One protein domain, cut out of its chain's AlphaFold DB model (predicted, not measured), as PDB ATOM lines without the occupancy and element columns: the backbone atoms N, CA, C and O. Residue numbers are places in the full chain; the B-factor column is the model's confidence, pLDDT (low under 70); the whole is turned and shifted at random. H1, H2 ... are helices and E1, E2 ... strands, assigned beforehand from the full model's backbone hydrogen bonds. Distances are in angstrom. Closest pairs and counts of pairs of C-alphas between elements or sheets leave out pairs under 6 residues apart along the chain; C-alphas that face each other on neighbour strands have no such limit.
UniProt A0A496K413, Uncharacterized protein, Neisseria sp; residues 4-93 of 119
ATOM      1  N   LYS A   4     -60.507 -10.823  -9.240       85.81
ATOM      2  CA  LYS A   4     -61.827 -10.343  -8.801       85.81
ATOM      3  C   LYS A   4     -62.761 -11.486  -8.403       85.81
ATOM      4  O   LYS A   4     -63.492 -11.371  -7.422       85.81
ATOM      5  N   SER A   5     -62.740 -12.599  -9.134       86.50
ATOM      6  CA  SER A   5     -63.531 -13.787  -8.802       86.50
ATOM      7  C   SER A   5     -63.056 -14.428  -7.502       86.50
ATOM      8  O   SER A   5     -63.883 -14.817  -6.681       86.50
ATOM      9  N   ILE A   6     -61.738 -14.500  -7.287       88.94
ATOM     10  CA  ILE A   6     -61.150 -15.032  -6.047       88.94
ATOM     11  C   ILE A   6     -61.528 -14.144  -4.864       88.94
ATOM     12  O   ILE A   6     -62.021 -14.641  -3.856       88.94
ATOM     13  N   GLU A   7     -61.371 -12.829  -5.012       91.38
ATOM     14  CA  GLU A   7     -61.783 -11.851  -4.006       91.38
ATOM     15  C   GLU A   7     -63.269 -12.001  -3.653       91.38
ATOM     16  O   GLU A   7     -63.628 -12.012  -2.475       91.38
ATOM     17  N   LYS A   8     -64.134 -12.177  -4.660       90.62
ATOM     18  CA  LYS A   8     -65.566 -12.396  -4.440       90.62
ATOM     19  C   LYS A   8     -65.830 -13.675  -3.646       90.62
ATOM     20  O   LYS A   8     -66.644 -13.632  -2.732       90.62
ATOM     21  N   ILE A   9     -65.159 -14.782  -3.970       90.06
ATOM     22  CA  ILE A   9     -65.302 -16.060  -3.251       90.06
ATOM     23  C   ILE A   9     -64.863 -15.914  -1.791       90.06
ATOM     24  O   ILE A   9     -65.599 -16.325  -0.899       90.06
ATOM     25  N   LEU A  10     -63.709 -15.285  -1.544       90.56
ATOM     26  CA  LEU A  10     -63.157 -15.118  -0.196       90.56
ATOM     27  C   LEU A  10     -64.001 -14.196   0.695       90.56
ATOM     28  O   LEU A  10     -63.950 -14.315   1.914       90.56
ATOM     29  N   LYS A  11     -64.788 -13.292   0.100       89.12
ATOM     30  CA  LYS A  11     -65.704 -12.393   0.817       89.12
ATOM     31  C   LYS A  11     -67.127 -12.937   0.943       89.12
ATOM     32  O   LYS A  11     -67.948 -12.290   1.588       89.12
ATOM     33  N   MET A  12     -67.461 -14.059   0.295       88.75
ATOM     34  CA  MET A  12     -68.842 -14.533   0.211       88.75
ATOM     35  C   MET A  12     -69.225 -15.342   1.462       88.75
ATOM     36  O   MET A  12     -68.771 -16.479   1.601       88.75
ATOM     37  N   PRO A  13     -70.122 -14.833   2.333       80.69
ATOM     38  CA  PRO A  13     -70.398 -15.477   3.621       80.69
ATOM     39  C   PRO A  13     -71.035 -16.866   3.504       80.69
ATOM     40  O   PRO A  13     -70.973 -17.647   4.443       80.69
ATOM     41  N   SER A  14     -71.661 -17.182   2.364       78.38
ATOM     42  CA  SER A  14     -72.270 -18.493   2.111       78.38
ATOM     43  C   SER A  14     -71.262 -19.604   1.805       78.38
ATOM     44  O   SER A  14     -71.645 -20.770   1.832       78.38
ATOM     45  N   ILE A  15     -70.006 -19.264   1.493       82.44
ATOM     46  CA  ILE A  15     -68.916 -20.239   1.323       82.44
ATOM     47  C   ILE A  15     -68.137 -20.384   2.629       82.44
ATOM     48  O   ILE A  15     -67.782 -21.499   2.997       82.44
ATOM     49  N   GLY A  16     -67.890 -19.267   3.310       82.62
ATOM     50  CA  GLY A  16     -67.236 -19.249   4.609       82.62
ATOM     51  C   GLY A  16     -66.904 -17.832   5.057       82.62
ATOM     52  O   GLY A  16     -66.769 -16.918   4.240       82.62
ATOM     53  N   ASN A  17     -66.770 -17.637   6.367       89.19
ATOM     54  CA  ASN A  17     -66.345 -16.359   6.949       89.19
ATOM     55  C   ASN A  17     -64.824 -16.337   7.125       89.19
ATOM     56  O   ASN A  17     -64.314 -16.321   8.247       89.19
ATOM     57  N   PHE A  18     -64.103 -16.401   6.007       92.81
ATOM     58  CA  PHE A  18     -62.651 -16.526   6.011       92.81
ATOM     59  C   PHE A  18     -61.969 -15.314   6.662       92.81
ATOM     60  O   PHE A  18     -62.376 -14.167   6.479       92.81
ATOM     61  N   LYS A  19     -60.911 -15.591   7.418       92.69
ATOM     62  CA  LYS A  19     -60.113 -14.629   8.184       92.69
ATOM     63  C   LYS A  19     -58.685 -14.526   7.677       92.69
ATOM     64  O   LYS A  19     -58.139 -13.433   7.579       92.69
ATOM     65  N   CYS A  20     -58.092 -15.655   7.310       93.75
ATOM     66  CA  CYS A  20     -56.723 -15.708   6.817       93.75
ATOM     67  C   CYS A  20     -56.534 -16.833   5.800       93.75
ATOM     68  O   CYS A  20     -57.377 -17.722   5.648       93.75
ATOM     69  N   ILE A  21     -55.389 -16.798   5.123       94.12
ATOM     70  CA  ILE A  21     -54.966 -17.816   4.169       94.12
ATOM     71  C   ILE A  21     -53.672 -18.444   4.669       94.12
ATOM     72  O   ILE A  21     -52.696 -17.754   4.954       94.12
ATOM     73  N   GLU A  22     -53.646 -19.765   4.738       93.25
ATOM     74  CA  GLU A  22     -52.432 -20.536   4.949       93.25
ATOM     75  C   GLU A  22     -51.880 -20.970   3.588       93.25
ATOM     76  O   GLU A  22     -52.520 -21.711   2.838       93.25
ATOM     77  N   LEU A  23     -50.697 -20.465   3.254       90.19
ATOM     78  CA  LEU A  23     -49.967 -20.768   2.035       90.19
ATOM     79  C   LEU A  23     -48.906 -21.823   2.314       90.19
ATOM     80  O   LEU A  23     -48.061 -21.653   3.194       90.19
ATOM     81  N   PHE A  24     -48.921 -22.869   1.499       88.25
ATOM     82  CA  PHE A  24     -47.878 -23.876   1.406       88.25
ATOM     83  C   PHE A  24     -47.250 -23.792   0.025       88.25
ATOM     84  O   PHE A  24     -47.955 -23.907  -0.975       88.25
ATOM     85  N   GLU A  25     -45.935 -23.627  -0.044       85.75
ATOM     86  CA  GLU A  25     -45.209 -23.560  -1.309       85.75
ATOM     87  C   GLU A  25     -44.086 -24.587  -1.311       85.75
ATOM     88  O   GLU A  25     -43.230 -24.604  -0.428       85.75
ATOM     89  N   VAL A  26     -44.087 -25.458  -2.314       85.94
ATOM     90  CA  VAL A  26     -42.984 -26.370  -2.583       85.94
ATOM     91  C   VAL A  26     -42.048 -25.664  -3.546       85.94
ATOM     92  O   VAL A  26     -42.399 -25.409  -4.700       85.94
ATOM     93  N   ILE A  27     -40.851 -25.349  -3.066       84.00
ATOM     94  CA  ILE A  27     -39.825 -24.664  -3.847       84.00
ATOM     95  C   ILE A  27     -38.704 -25.628  -4.217       84.00
ATOM     96  O   ILE A  27     -38.249 -26.426  -3.396       84.00
ATOM     97  N   GLY A  28     -38.254 -25.544  -5.462       83.06
ATOM     98  CA  GLY A  28     -37.039 -26.180  -5.946       83.06
ATOM     99  C   GLY A  28     -35.877 -25.193  -5.913       83.06
ATOM    100  O   GLY A  28     -36.019 -24.039  -6.308       83.06
ATOM    101  N   ILE A  29     -34.716 -25.654  -5.465       80.56
ATOM    102  CA  ILE A  29     -33.451 -24.921  -5.522       80.56
ATOM    103  C   ILE A  29     -32.471 -25.785  -6.305       80.56
ATOM    104  O   ILE A  29     -32.243 -26.945  -5.951       80.56
ATOM    105  N   ARG A  30     -31.892 -25.215  -7.363       81.31
ATOM    106  CA  ARG A  30     -30.908 -25.887  -8.213       81.31
ATOM    107  C   ARG A  30     -29.597 -25.116  -8.185       81.31
ATOM    108  O   ARG A  30     -29.459 -24.136  -8.910       81.31
ATOM    109  N   ASP A  31     -28.651 -25.581  -7.377       76.56
ATOM    110  CA  ASP A  31     -27.314 -24.996  -7.210       76.56
ATOM    111  C   ASP A  31     -27.313 -23.452  -7.188       76.56
ATOM    112  O   ASP A  31     -27.866 -22.860  -6.264       76.56
ATOM    113  N   SER A  32     -26.700 -22.803  -8.183       71.62
ATOM    114  CA  SER A  32     -26.574 -21.343  -8.306       71.62
ATOM    115  C   SER A  32     -27.748 -20.658  -9.014       71.62
ATOM    116  O   SER A  32     -27.690 -19.453  -9.254       71.62
ATOM    117  N   ASN A  33     -28.786 -21.401  -9.405       75.62
ATOM    118  CA  ASN A  33     -29.960 -20.822 -10.049       75.62
ATOM    119  C   ASN A  33     -30.930 -20.242  -9.013       75.62
ATOM    120  O   ASN A  33     -30.998 -20.739  -7.883       75.62
ATOM    121  N   PRO A  34     -31.739 -19.244  -9.410       76.81
ATOM    122  CA  PRO A  34     -32.863 -18.796  -8.605       76.81
ATOM    123  C   PRO A  34     -33.775 -19.963  -8.216       76.81
ATOM    124  O   PRO A  34     -33.990 -20.899  -8.993       76.81
ATOM    125  N   SER A  35     -34.328 -19.899  -7.008       79.44
ATOM    126  CA  SER A  35     -35.372 -20.828  -6.582       79.44
ATOM    127  C   SER A  35     -36.596 -20.708  -7.486       79.44
ATOM    128  O   SER A  35     -36.959 -19.605  -7.894       79.44
ATOM    129  N   PHE A  36     -37.270 -21.823  -7.734       77.00
ATOM    130  CA  PHE A  36     -38.507 -21.859  -8.507       77.00
ATOM    131  C   PHE A  36     -39.629 -22.523  -7.718       77.00
ATOM    132  O   PHE A  36     -39.397 -23.436  -6.925       77.00
ATOM    133  N   ASN A  37     -40.856 -22.063  -7.941       79.62
ATOM    134  CA  ASN A  37     -42.046 -22.668  -7.362       79.62
ATOM    135  C   ASN A  37     -42.447 -23.906  -8.181       79.62
ATOM    136  O   ASN A  37     -42.486 -23.857  -9.409       79.62
ATOM    137  N   ILE A  38     -42.710 -25.019  -7.501       84.06
ATOM    138  CA  ILE A  38     -43.190 -26.267  -8.111       84.06
ATOM    139  C   ILE A  38     -44.693 -26.411  -7.896       84.06
ATOM    140  O   ILE A  38     -45.411 -26.896  -8.769       84.06
ATOM    141  N   PHE A  39     -45.153 -26.039  -6.706       83.69
ATOM    142  CA  PHE A  39     -46.535 -26.184  -6.294       83.69
ATOM    143  C   PHE A  39     -46.857 -25.186  -5.185       83.69
ATOM    144  O   PHE A  39     -46.103 -25.084  -4.217       83.69
ATOM    145  N   SER A  40     -48.012 -24.531  -5.288       85.44
ATOM    146  CA  SER A  40     -48.586 -23.724  -4.212       85.44
ATOM    147  C   SER A  40     -49.980 -24.224  -3.859       85.44
ATOM    148  O   SER A  40     -50.815 -24.439  -4.738       85.44
ATOM    149  N   LEU A  41     -50.248 -24.351  -2.563       89.69
ATOM    150  CA  LEU A  41     -51.569 -24.599  -1.999       89.69
ATOM    151  C   LEU A  41     -51.941 -23.434  -1.085       89.69
ATOM    152  O   LEU A  41     -51.190 -23.093  -0.176       89.69
ATOM    153  N   ALA A  42     -53.115 -22.855  -1.316       91.38
ATOM    154  CA  ALA A  42     -53.704 -21.833  -0.464       91.38
ATOM    155  C   ALA A  42     -54.947 -22.408   0.221       91.38
ATOM    156  O   ALA A  42     -55.862 -22.877  -0.456       91.38
ATOM    157  N   VAL A  43     -54.976 -22.370   1.551       92.31
ATOM    158  CA  VAL A  43     -56.097 -22.852   2.366       92.31
ATOM    159  C   VAL A  43     -56.710 -21.667   3.098       92.31
ATOM    160  O   VAL A  43     -56.027 -20.993   3.865       92.31
ATOM    161  N   ALA A  44     -57.989 -21.398   2.852       92.81
ATOM    162  CA  ALA A  44     -58.722 -20.352   3.552       92.81
ATOM    163  C   ALA A  44     -59.255 -20.876   4.889       92.81
ATOM    164  O   ALA A  44     -59.853 -21.950   4.944       92.81
ATOM    165  N   HIS A  45     -59.044 -20.105   5.953       91.88
ATOM    166  CA  HIS A  45     -59.433 -20.454   7.319       91.88
ATOM    167  C   HIS A  45     -60.447 -19.454   7.856       91.88
ATOM    168  O   HIS A  45     -60.290 -18.255   7.653       91.88
ATOM    169  N   GLU A  46     -61.464 -19.929   8.574       90.06
ATOM    170  CA  GLU A  46     -62.458 -19.072   9.252       90.06
ATOM    171  C   GLU A  46     -62.018 -18.613  10.648       90.06
ATOM    172  O   GLU A  46     -62.708 -17.842  11.310       90.06
ATOM    173  N   THR A  47     -60.873 -19.104  11.123       88.25
ATOM    174  CA  THR A  47     -60.296 -18.744  12.421       88.25
ATOM    175  C   THR A  47     -59.118 -17.805  12.222       88.25
ATOM    176  O   THR A  47     -58.340 -17.981  11.285       88.25
ATOM    177  N   ASP A  48     -58.963 -16.841  13.127       85.19
ATOM    178  CA  ASP A  48     -57.793 -15.970  13.170       85.19
ATOM    179  C   ASP A  48     -56.560 -16.774  13.602       85.19
ATOM    180  O   ASP A  48     -56.348 -17.061  14.782       85.19
ATOM    181  N   LEU A  49     -55.751 -17.176  12.624       87.94
ATOM    182  CA  LEU A  49     -54.437 -17.757  12.871       87.94
ATOM    183  C   LEU A  49     -53.383 -16.640  12.948       87.94
ATOM    184  O   LEU A  49     -53.495 -15.635  12.240       87.94
ATOM    185  N   PRO A  50     -52.331 -16.797  13.772       89.88
ATOM    186  CA  PRO A  50     -51.279 -15.795  13.878       89.88
ATOM    187  C   PRO A  50     -50.555 -15.629  12.538       89.88
ATOM    188  O   PRO A  50     -50.032 -16.595  11.973       89.88
ATOM    189  N   LEU A  51     -50.523 -14.391  12.037       89.19
ATOM    190  CA  LEU A  51     -49.848 -14.059  10.787       89.19
ATOM    191  C   LEU A  51     -48.347 -14.344  10.894       89.19
ATOM    192  O   LEU A  51     -47.714 -14.126  11.926       89.19
ATOM    193  N   THR A  52     -47.770 -14.854   9.812       85.44
ATOM    194  CA  THR A  52     -46.348 -15.196   9.760       85.44
ATOM    195  C   THR A  52     -45.521 -13.953   9.437       85.44
ATOM    196  O   THR A  52     -45.565 -13.459   8.316       85.44
ATOM    197  N   GLU A  53     -44.740 -13.465  10.403       75.00
ATOM    198  CA  GLU A  53     -43.886 -12.276  10.226       75.00
ATOM    199  C   GLU A  53     -42.622 -12.542   9.392       75.00
ATOM    200  O   GLU A  53     -42.127 -11.651   8.703       75.00
ATOM    201  N   LYS A  54     -42.073 -13.764   9.461       68.75
ATOM    202  CA  LYS A  54     -40.867 -14.173   8.727       68.75
ATOM    203  C   LYS A  54     -41.033 -15.543   8.093       68.75
ATOM    204  O   LYS A  54     -41.436 -16.509   8.740       68.75
ATOM    205  N   GLU A  55     -40.657 -15.611   6.825       65.44
ATOM    206  CA  GLU A  55     -40.613 -16.834   6.039       65.44
ATOM    207  C   GLU A  55     -39.505 -17.755   6.547       65.44
ATOM    208  O   GLU A  55     -38.317 -17.513   6.334       65.44
ATOM    209  N   ASN A  56     -39.898 -18.836   7.213       57.94
ATOM    210  CA  ASN A  56     -38.990 -19.925   7.528       57.94
ATOM    211  C   ASN A  56     -39.201 -21.024   6.490       57.94
ATOM    212  O   ASN A  56     -40.192 -21.756   6.533       57.94
ATOM    213  N   ILE A  57     -38.255 -21.156   5.558       63.12
ATOM    214  CA  ILE A  57     -38.126 -22.395   4.788       63.12
ATOM    215  C   ILE A  57     -37.911 -23.503   5.816       63.12
ATOM    216  O   ILE A  57     -37.098 -23.339   6.732       63.12
ATOM    217  N   THR A  58     -38.648 -24.614   5.699       59.91
ATOM    218  CA  THR A  58     -38.409 -25.759   6.587       59.91
ATOM    219  C   THR A  58     -36.908 -26.065   6.598       59.91
ATOM    220  O   THR A  58     -36.311 -26.189   5.527       59.91
ATOM    221  N   PRO A  59     -36.273 -26.177   7.778       50.31
ATOM    222  CA  PRO A  59     -34.814 -26.119   7.899       50.31
ATOM    223  C   PRO A  59     -34.071 -27.251   7.169       50.31
ATOM    224  O   PRO A  59     -32.864 -27.158   6.969       50.31
ATOM    225  N   ASN A  60     -34.779 -28.292   6.718       60.22
ATOM    226  CA  ASN A  60     -34.209 -29.436   6.020       60.22
ATOM    227  C   ASN A  60     -34.798 -29.570   4.614       60.22
ATOM    228  O   ASN A  60     -35.878 -30.130   4.430       60.22
ATOM    229  N   LEU A  61     -34.056 -29.090   3.614       64.62
ATOM    230  CA  LEU A  61     -34.390 -29.332   2.215       64.62
ATOM    231  C   LEU A  61     -34.272 -30.831   1.889       64.62
ATOM    232  O   LEU A  61     -33.242 -31.457   2.159       64.62
ATOM    233  N   ILE A  62     -35.294 -31.400   1.253       72.00
ATOM    234  CA  ILE A  62     -35.299 -32.784   0.774       72.00
ATOM    235  C   ILE A  62     -34.434 -32.861  -0.491       72.00
ATOM    236  O   ILE A  62     -34.613 -32.077  -1.421       72.00
ATOM    237  N   LYS A  63     -33.494 -33.810  -0.543       70.81
ATOM    238  CA  LYS A  63     -32.714 -34.136  -1.751       70.81
ATOM    239  C   LYS A  63     -33.266 -35.395  -2.399       70.81
ATOM    240  O   LYS A  63     -33.506 -36.384  -1.704       70.81
ATOM    241  N   LEU A  64     -33.402 -35.395  -3.721       70.00
ATOM    242  CA  LEU A  64     -33.745 -36.617  -4.443       70.00
ATOM    243  C   LEU A  64     -32.535 -37.557  -4.476       70.00
ATOM    244  O   LEU A  64     -31.383 -37.133  -4.561       70.00
ATOM    245  N   LYS A  65     -32.791 -38.868  -4.391       72.50
ATOM    246  CA  LYS A  65     -31.720 -39.882  -4.403       72.50
ATOM    247  C   LYS A  65     -30.982 -39.927  -5.745       72.50
ATOM    248  O   LYS A  65     -29.767 -40.107  -5.752       72.50
ATOM    249  N   ALA A  66     -31.720 -39.781  -6.846       73.12
ATOM    250  CA  ALA A  66     -31.193 -39.858  -8.207       73.12
ATOM    251  C   ALA A  66     -30.592 -38.530  -8.690       73.12
ATOM    252  O   ALA A  66     -29.573 -38.539  -9.371       73.12
ATOM    253  N   ASP A  67     -31.182 -37.401  -8.293       72.00
ATOM    254  CA  ASP A  67     -30.697 -36.069  -8.644       72.00
ATOM    255  C   ASP A  67     -30.341 -35.280  -7.379       72.00
ATOM    256  O   ASP A  67     -31.205 -34.812  -6.637       72.00
ATOM    257  N   LYS A  68     -29.035 -35.150  -7.129       76.25
ATOM    258  CA  LYS A  68     -28.495 -34.405  -5.982       76.25
ATOM    259  C   LYS A  68     -28.314 -32.910  -6.267       76.25
ATOM    260  O   LYS A  68     -28.016 -32.179  -5.320       76.25
ATOM    261  N   SER A  69     -28.469 -32.480  -7.524       76.75
ATOM    262  CA  SER A  69     -28.357 -31.072  -7.936       76.75
ATOM    263  C   SER A  69     -29.592 -30.260  -7.547       76.75
ATOM    264  O   SER A  69     -29.536 -29.035  -7.437       76.75
ATOM    265  N   GLN A  70     -30.703 -30.949  -7.270       75.25
ATOM    266  CA  GLN A  70     -31.958 -30.333  -6.881       75.25
ATOM    267  C   GLN A  70     -32.294 -30.610  -5.414       75.25
ATOM    268  O   GLN A  70     -32.290 -31.747  -4.928       75.25
ATOM    269  N   LYS A  71     -32.599 -29.532  -4.696       84.06
ATOM    270  CA  LYS A  71     -33.082 -29.552  -3.317       84.06
ATOM    271  C   LYS A  71     -34.490 -28.977  -3.284       84.06
ATOM    272  O   LYS A  71     -34.788 -28.049  -4.028       84.06
ATOM    273  N   PHE A  72     -35.328 -29.501  -2.404       83.12
ATOM    274  CA  PHE A  72     -36.724 -29.100  -2.294       83.12
ATOM    275  C   PHE A  72     -37.016 -28.617  -0.885       83.12
ATOM    276  O   PHE A  72     -36.624 -29.271   0.077       83.12
ATOM    277  N   GLY A  73     -37.701 -27.490  -0.760       82.25
ATOM    278  CA  GLY A  73     -38.153 -26.950   0.517       82.25
ATOM    279  C   GLY A  73     -39.658 -26.789   0.531       82.25
ATOM    280  O   GLY A  73     -40.268 -26.608  -0.522       82.25
ATOM    281  N   VAL A  74     -40.242 -26.832   1.725       83.12
ATOM    282  CA  VAL A  74     -41.629 -26.421   1.929       83.12
ATOM    283  C   VAL A  74     -41.623 -25.113   2.707       83.12
ATOM    284  O   VAL A  74     -41.135 -25.040   3.839       83.12
ATOM    285  N   LEU A  75     -42.150 -24.068   2.090       83.31
ATOM    286  CA  LEU A  75     -42.466 -22.823   2.762       83.31
ATOM    287  C   LEU A  75     -43.902 -22.906   3.272       83.31
ATOM    288  O   LEU A  75     -44.798 -23.335   2.549       83.31
ATOM    289  N   LYS A  76     -44.112 -22.482   4.513       87.50
ATOM    290  CA  LYS A  76     -45.438 -22.312   5.097       87.50
ATOM    291  C   LYS A  76     -45.550 -20.890   5.635       87.50
ATOM    292  O   LYS A  76     -44.685 -20.471   6.402       87.50
ATOM    293  N   ARG A  77     -46.616 -20.177   5.275       88.94
ATOM    294  CA  ARG A  77     -46.929 -18.850   5.826       88.94
ATOM    295  C   ARG A  77     -48.430 -18.642   5.957       88.94
ATOM    296  O   ARG A  77     -49.195 -19.059   5.098       88.94
ATOM    297  N   ILE A  78     -48.836 -17.980   7.027       92.56
ATOM    298  CA  ILE A  78     -50.207 -17.524   7.249       92.56
ATOM    299  C   ILE A  78     -50.240 -16.035   6.922       92.56
ATOM    300  O   ILE A  78     -49.471 -15.261   7.494       92.56
ATOM    301  N   VAL A  79     -51.109 -15.646   5.997       92.69
ATOM    302  CA  VAL A  79     -51.237 -14.275   5.492       92.69
ATOM    303  C   VAL A  79     -52.677 -13.781   5.614       92.69
ATOM    304  O   VAL A  79     -53.623 -14.574   5.661       92.69
ATOM    305  N   SER A  80     -52.841 -12.459   5.652       93.81
ATOM    306  CA  SER A  80     -54.156 -11.825   5.548       93.81
ATOM    307  C   SER A  80     -54.781 -12.090   4.171       93.81
ATOM    308  O   SER A  80     -54.084 -12.431   3.207       93.81
ATOM    309  N   ILE A  81     -56.101 -11.924   4.056       93.06
ATOM    310  CA  ILE A  81     -56.789 -12.028   2.761       93.06
ATOM    311  C   ILE A  81     -56.262 -10.954   1.800       93.06
ATOM    312  O   ILE A  81     -56.027 -11.232   0.624       93.06
ATOM    313  N   GLU A  82     -56.021  -9.742   2.296       92.31
ATOM    314  CA  GLU A  82     -55.493  -8.628   1.514       92.31
ATOM    315  C   GLU A  82     -54.098  -8.932   0.965       92.31
ATOM    316  O   GLU A  82     -53.830  -8.691  -0.215       92.31
ATOM    317  N   ASP A  83     -53.207  -9.478   1.793       91.25
ATOM    318  CA  ASP A  83     -51.854  -9.817   1.358       91.25
ATOM    319  C   ASP A  83     -51.852 -11.013   0.410       91.25
ATOM    320  O   ASP A  83     -51.120 -10.996  -0.578       91.25
ATOM    321  N   PHE A  84     -52.732 -11.997   0.617       91.69
ATOM    322  CA  PHE A  84     -52.934 -13.070  -0.355       91.69
ATOM    323  C   PHE A  84     -53.346 -12.526  -1.729       91.69
ATOM    324  O   PHE A  84     -52.755 -12.910  -2.740       91.69
ATOM    325  N   LEU A  85     -54.308 -11.597  -1.780       91.44
ATOM    326  CA  LEU A  85     -54.755 -10.982  -3.034       91.44
ATOM    327  C   LEU A  85     -53.623 -10.213  -3.739       91.44
ATOM    328  O   LEU A  85     -53.533 -10.265  -4.966       91.44
ATOM    329  N   LYS A  86     -52.727  -9.556  -2.988       88.81
ATOM    330  CA  LYS A  86     -51.511  -8.926  -3.542       88.81
ATOM    331  C   LYS A  86     -50.507  -9.956  -4.071       88.81
ATOM    332  O   LYS A  86     -49.910  -9.738  -5.120       88.81
ATOM    333  N   ILE A  87     -50.319 -11.073  -3.366       85.19
ATOM    334  CA  ILE A  87     -49.400 -12.142  -3.790       85.19
ATOM    335  C   ILE A  87     -49.864 -12.728  -5.127       85.19
ATOM    336  O   ILE A  87     -49.086 -12.808  -6.077       85.19
ATOM    337  N   ILE A  88     -51.141 -13.103  -5.235       85.62
ATOM    338  CA  ILE A  88     -51.655 -13.708  -6.470       85.62
ATOM    339  C   ILE A  88     -51.786 -12.696  -7.611       85.62
ATOM    340  O   ILE A  88     -51.719 -13.095  -8.770       85.62
ATOM    341  N   SER A  89     -51.949 -11.400  -7.323       81.50
ATOM    342  CA  SER A  89     -52.023 -10.393  -8.384       81.50
ATOM    343  C   SER A  89     -50.701 -10.243  -9.125       81.50
ATOM    344  O   SER A  89     -50.698 -10.169 -10.354       81.50
ATOM    345  N   TYR A  90     -49.581 -10.317  -8.404       70.75
ATOM    346  CA  TYR A  90     -48.253 -10.366  -9.006       70.75
ATOM    347  C   TYR A  90     -48.100 -11.578  -9.941       70.75
ATOM    348  O   TYR A  90     -47.653 -11.428 -11.075       70.75
ATOM    349  N   LEU A  91     -48.567 -12.757  -9.513       66.50
ATOM    350  CA  LEU A  91     -48.490 -14.000 -10.299       66.50
ATOM    351  C   LEU A  91     -49.367 -13.995 -11.564       66.50
ATOM    352  O   LEU A  91     -49.061 -14.691 -12.528       66.50
ATOM    353  N   VAL A  92     -50.454 -13.221 -11.567       62.94
ATOM    354  CA  VAL A  92     -51.410 -13.119 -12.686       62.94
ATOM    355  C   VAL A  92     -51.063 -11.956 -13.638       62.94
ATOM    356  O   VAL A  92     -51.728 -11.776 -14.658       62.94
ATOM    357  N   THR A  93     -50.014 -11.168 -13.360       53.44
ATOM    358  CA  THR A  93     -49.666 -10.004 -14.192       53.44
ATOM    359  C   THR A  93     -49.193 -10.456 -15.593       53.44
ATOM    360  O   THR A  93     -48.227 -11.211 -15.684       53.44
TER     361      THR A  93
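AT A GLANCE: This is residues 4 to 93 of the 119 residues of an uncharacterized protein of Neisseria sp (UniProt A0A496K413). A long, twisted sheet of three strands, with E1 between E2 and E3, makes the length of this domain, and helix H2 packs on one face of it toward the end where E1 begins and E3 ends. The short helix H1 stands beside H2 at that same end, while the long link from E2 to E3, residues 46 to 69, runs back along the sheet to its other end. The printed part has 90 residues with two named helices and three named strands, in the order H1 E1 E2 E3 H2; the sheet's order is E2 E1 E3, antiparallel throughout, and the class is mixed, helices and strands. The whole is loose, with a radius of gyration of the C-alphas of 15.5 A, and elongated, spanning 47 by 28 by 22 A.

HOW THE PARTS SIT: The inner strand E1, residues 20 to 30, has two antiparallel neighbours, the edge strands E2, residues 36 to 45, and E3, residues 70 to 80. E1 and E2 form a hairpin, with their directions at 168 degrees; N 22 and O 43 are within hydrogen-bond range at 2.8 A. E2 bends by 56 degrees at residue 39. E1 and E3 stand at 162 degrees, with N 25 and O 75 at 2.8 A, within hydrogen-bond range. Residues 62 to 63 of the long link pair antiparallel with residues 71 to 72 of E3. H2, residues 81 to 92, is on the sheet at a height over the sheet of 10.3 A, the two forming two layers, a helix on one face of a sheet. It lies over E3 and only just over E1, on which 3 of its C-alphas fall, and runs along the strands, at 1 degrees to E3 on the local plane. The closest C-alphas of H2 and E1 are those of Ile 81 and Cys 20, 5.5 A apart. H1, residues 4 to 10, is close to H2 but not clearly touching; their closest C-alphas, of Glu 7 and Leu 85, are 7.1 A apart. They run opposite ways at a shallow tilt of 34.5 degrees, only just short of steep. H1 is only just not on the sheet, with 4 pairs of C-alphas within 10 A, and is apart from E3. In H1 and H2 every O i to N i+4 pair is within hydrogen-bond range.

IN THESE COORDINATES: E1 runs 31.6 A from C-alpha 20 at (-56.723, -15.708, 6.817) to C-alpha 30 at (-30.908, -25.887, -8.213). E2 is 26.3 A long and E3 31.5 A. H2 is 16.4 A long and ends with C-alpha 92 at (-51.410, -13.119, -12.686); H1 is 9.9 A long.

THE WHOLE: The two C-alphas farthest apart, those of Pro 13 and Ala 66, are 47.7 A apart. The printed part has no cut. The link from E2 to E3 is long, with 24 residues. The mean pLDDT of the printed part is 81.9, and residues 54 to 61 and 91 to 93 are under 70.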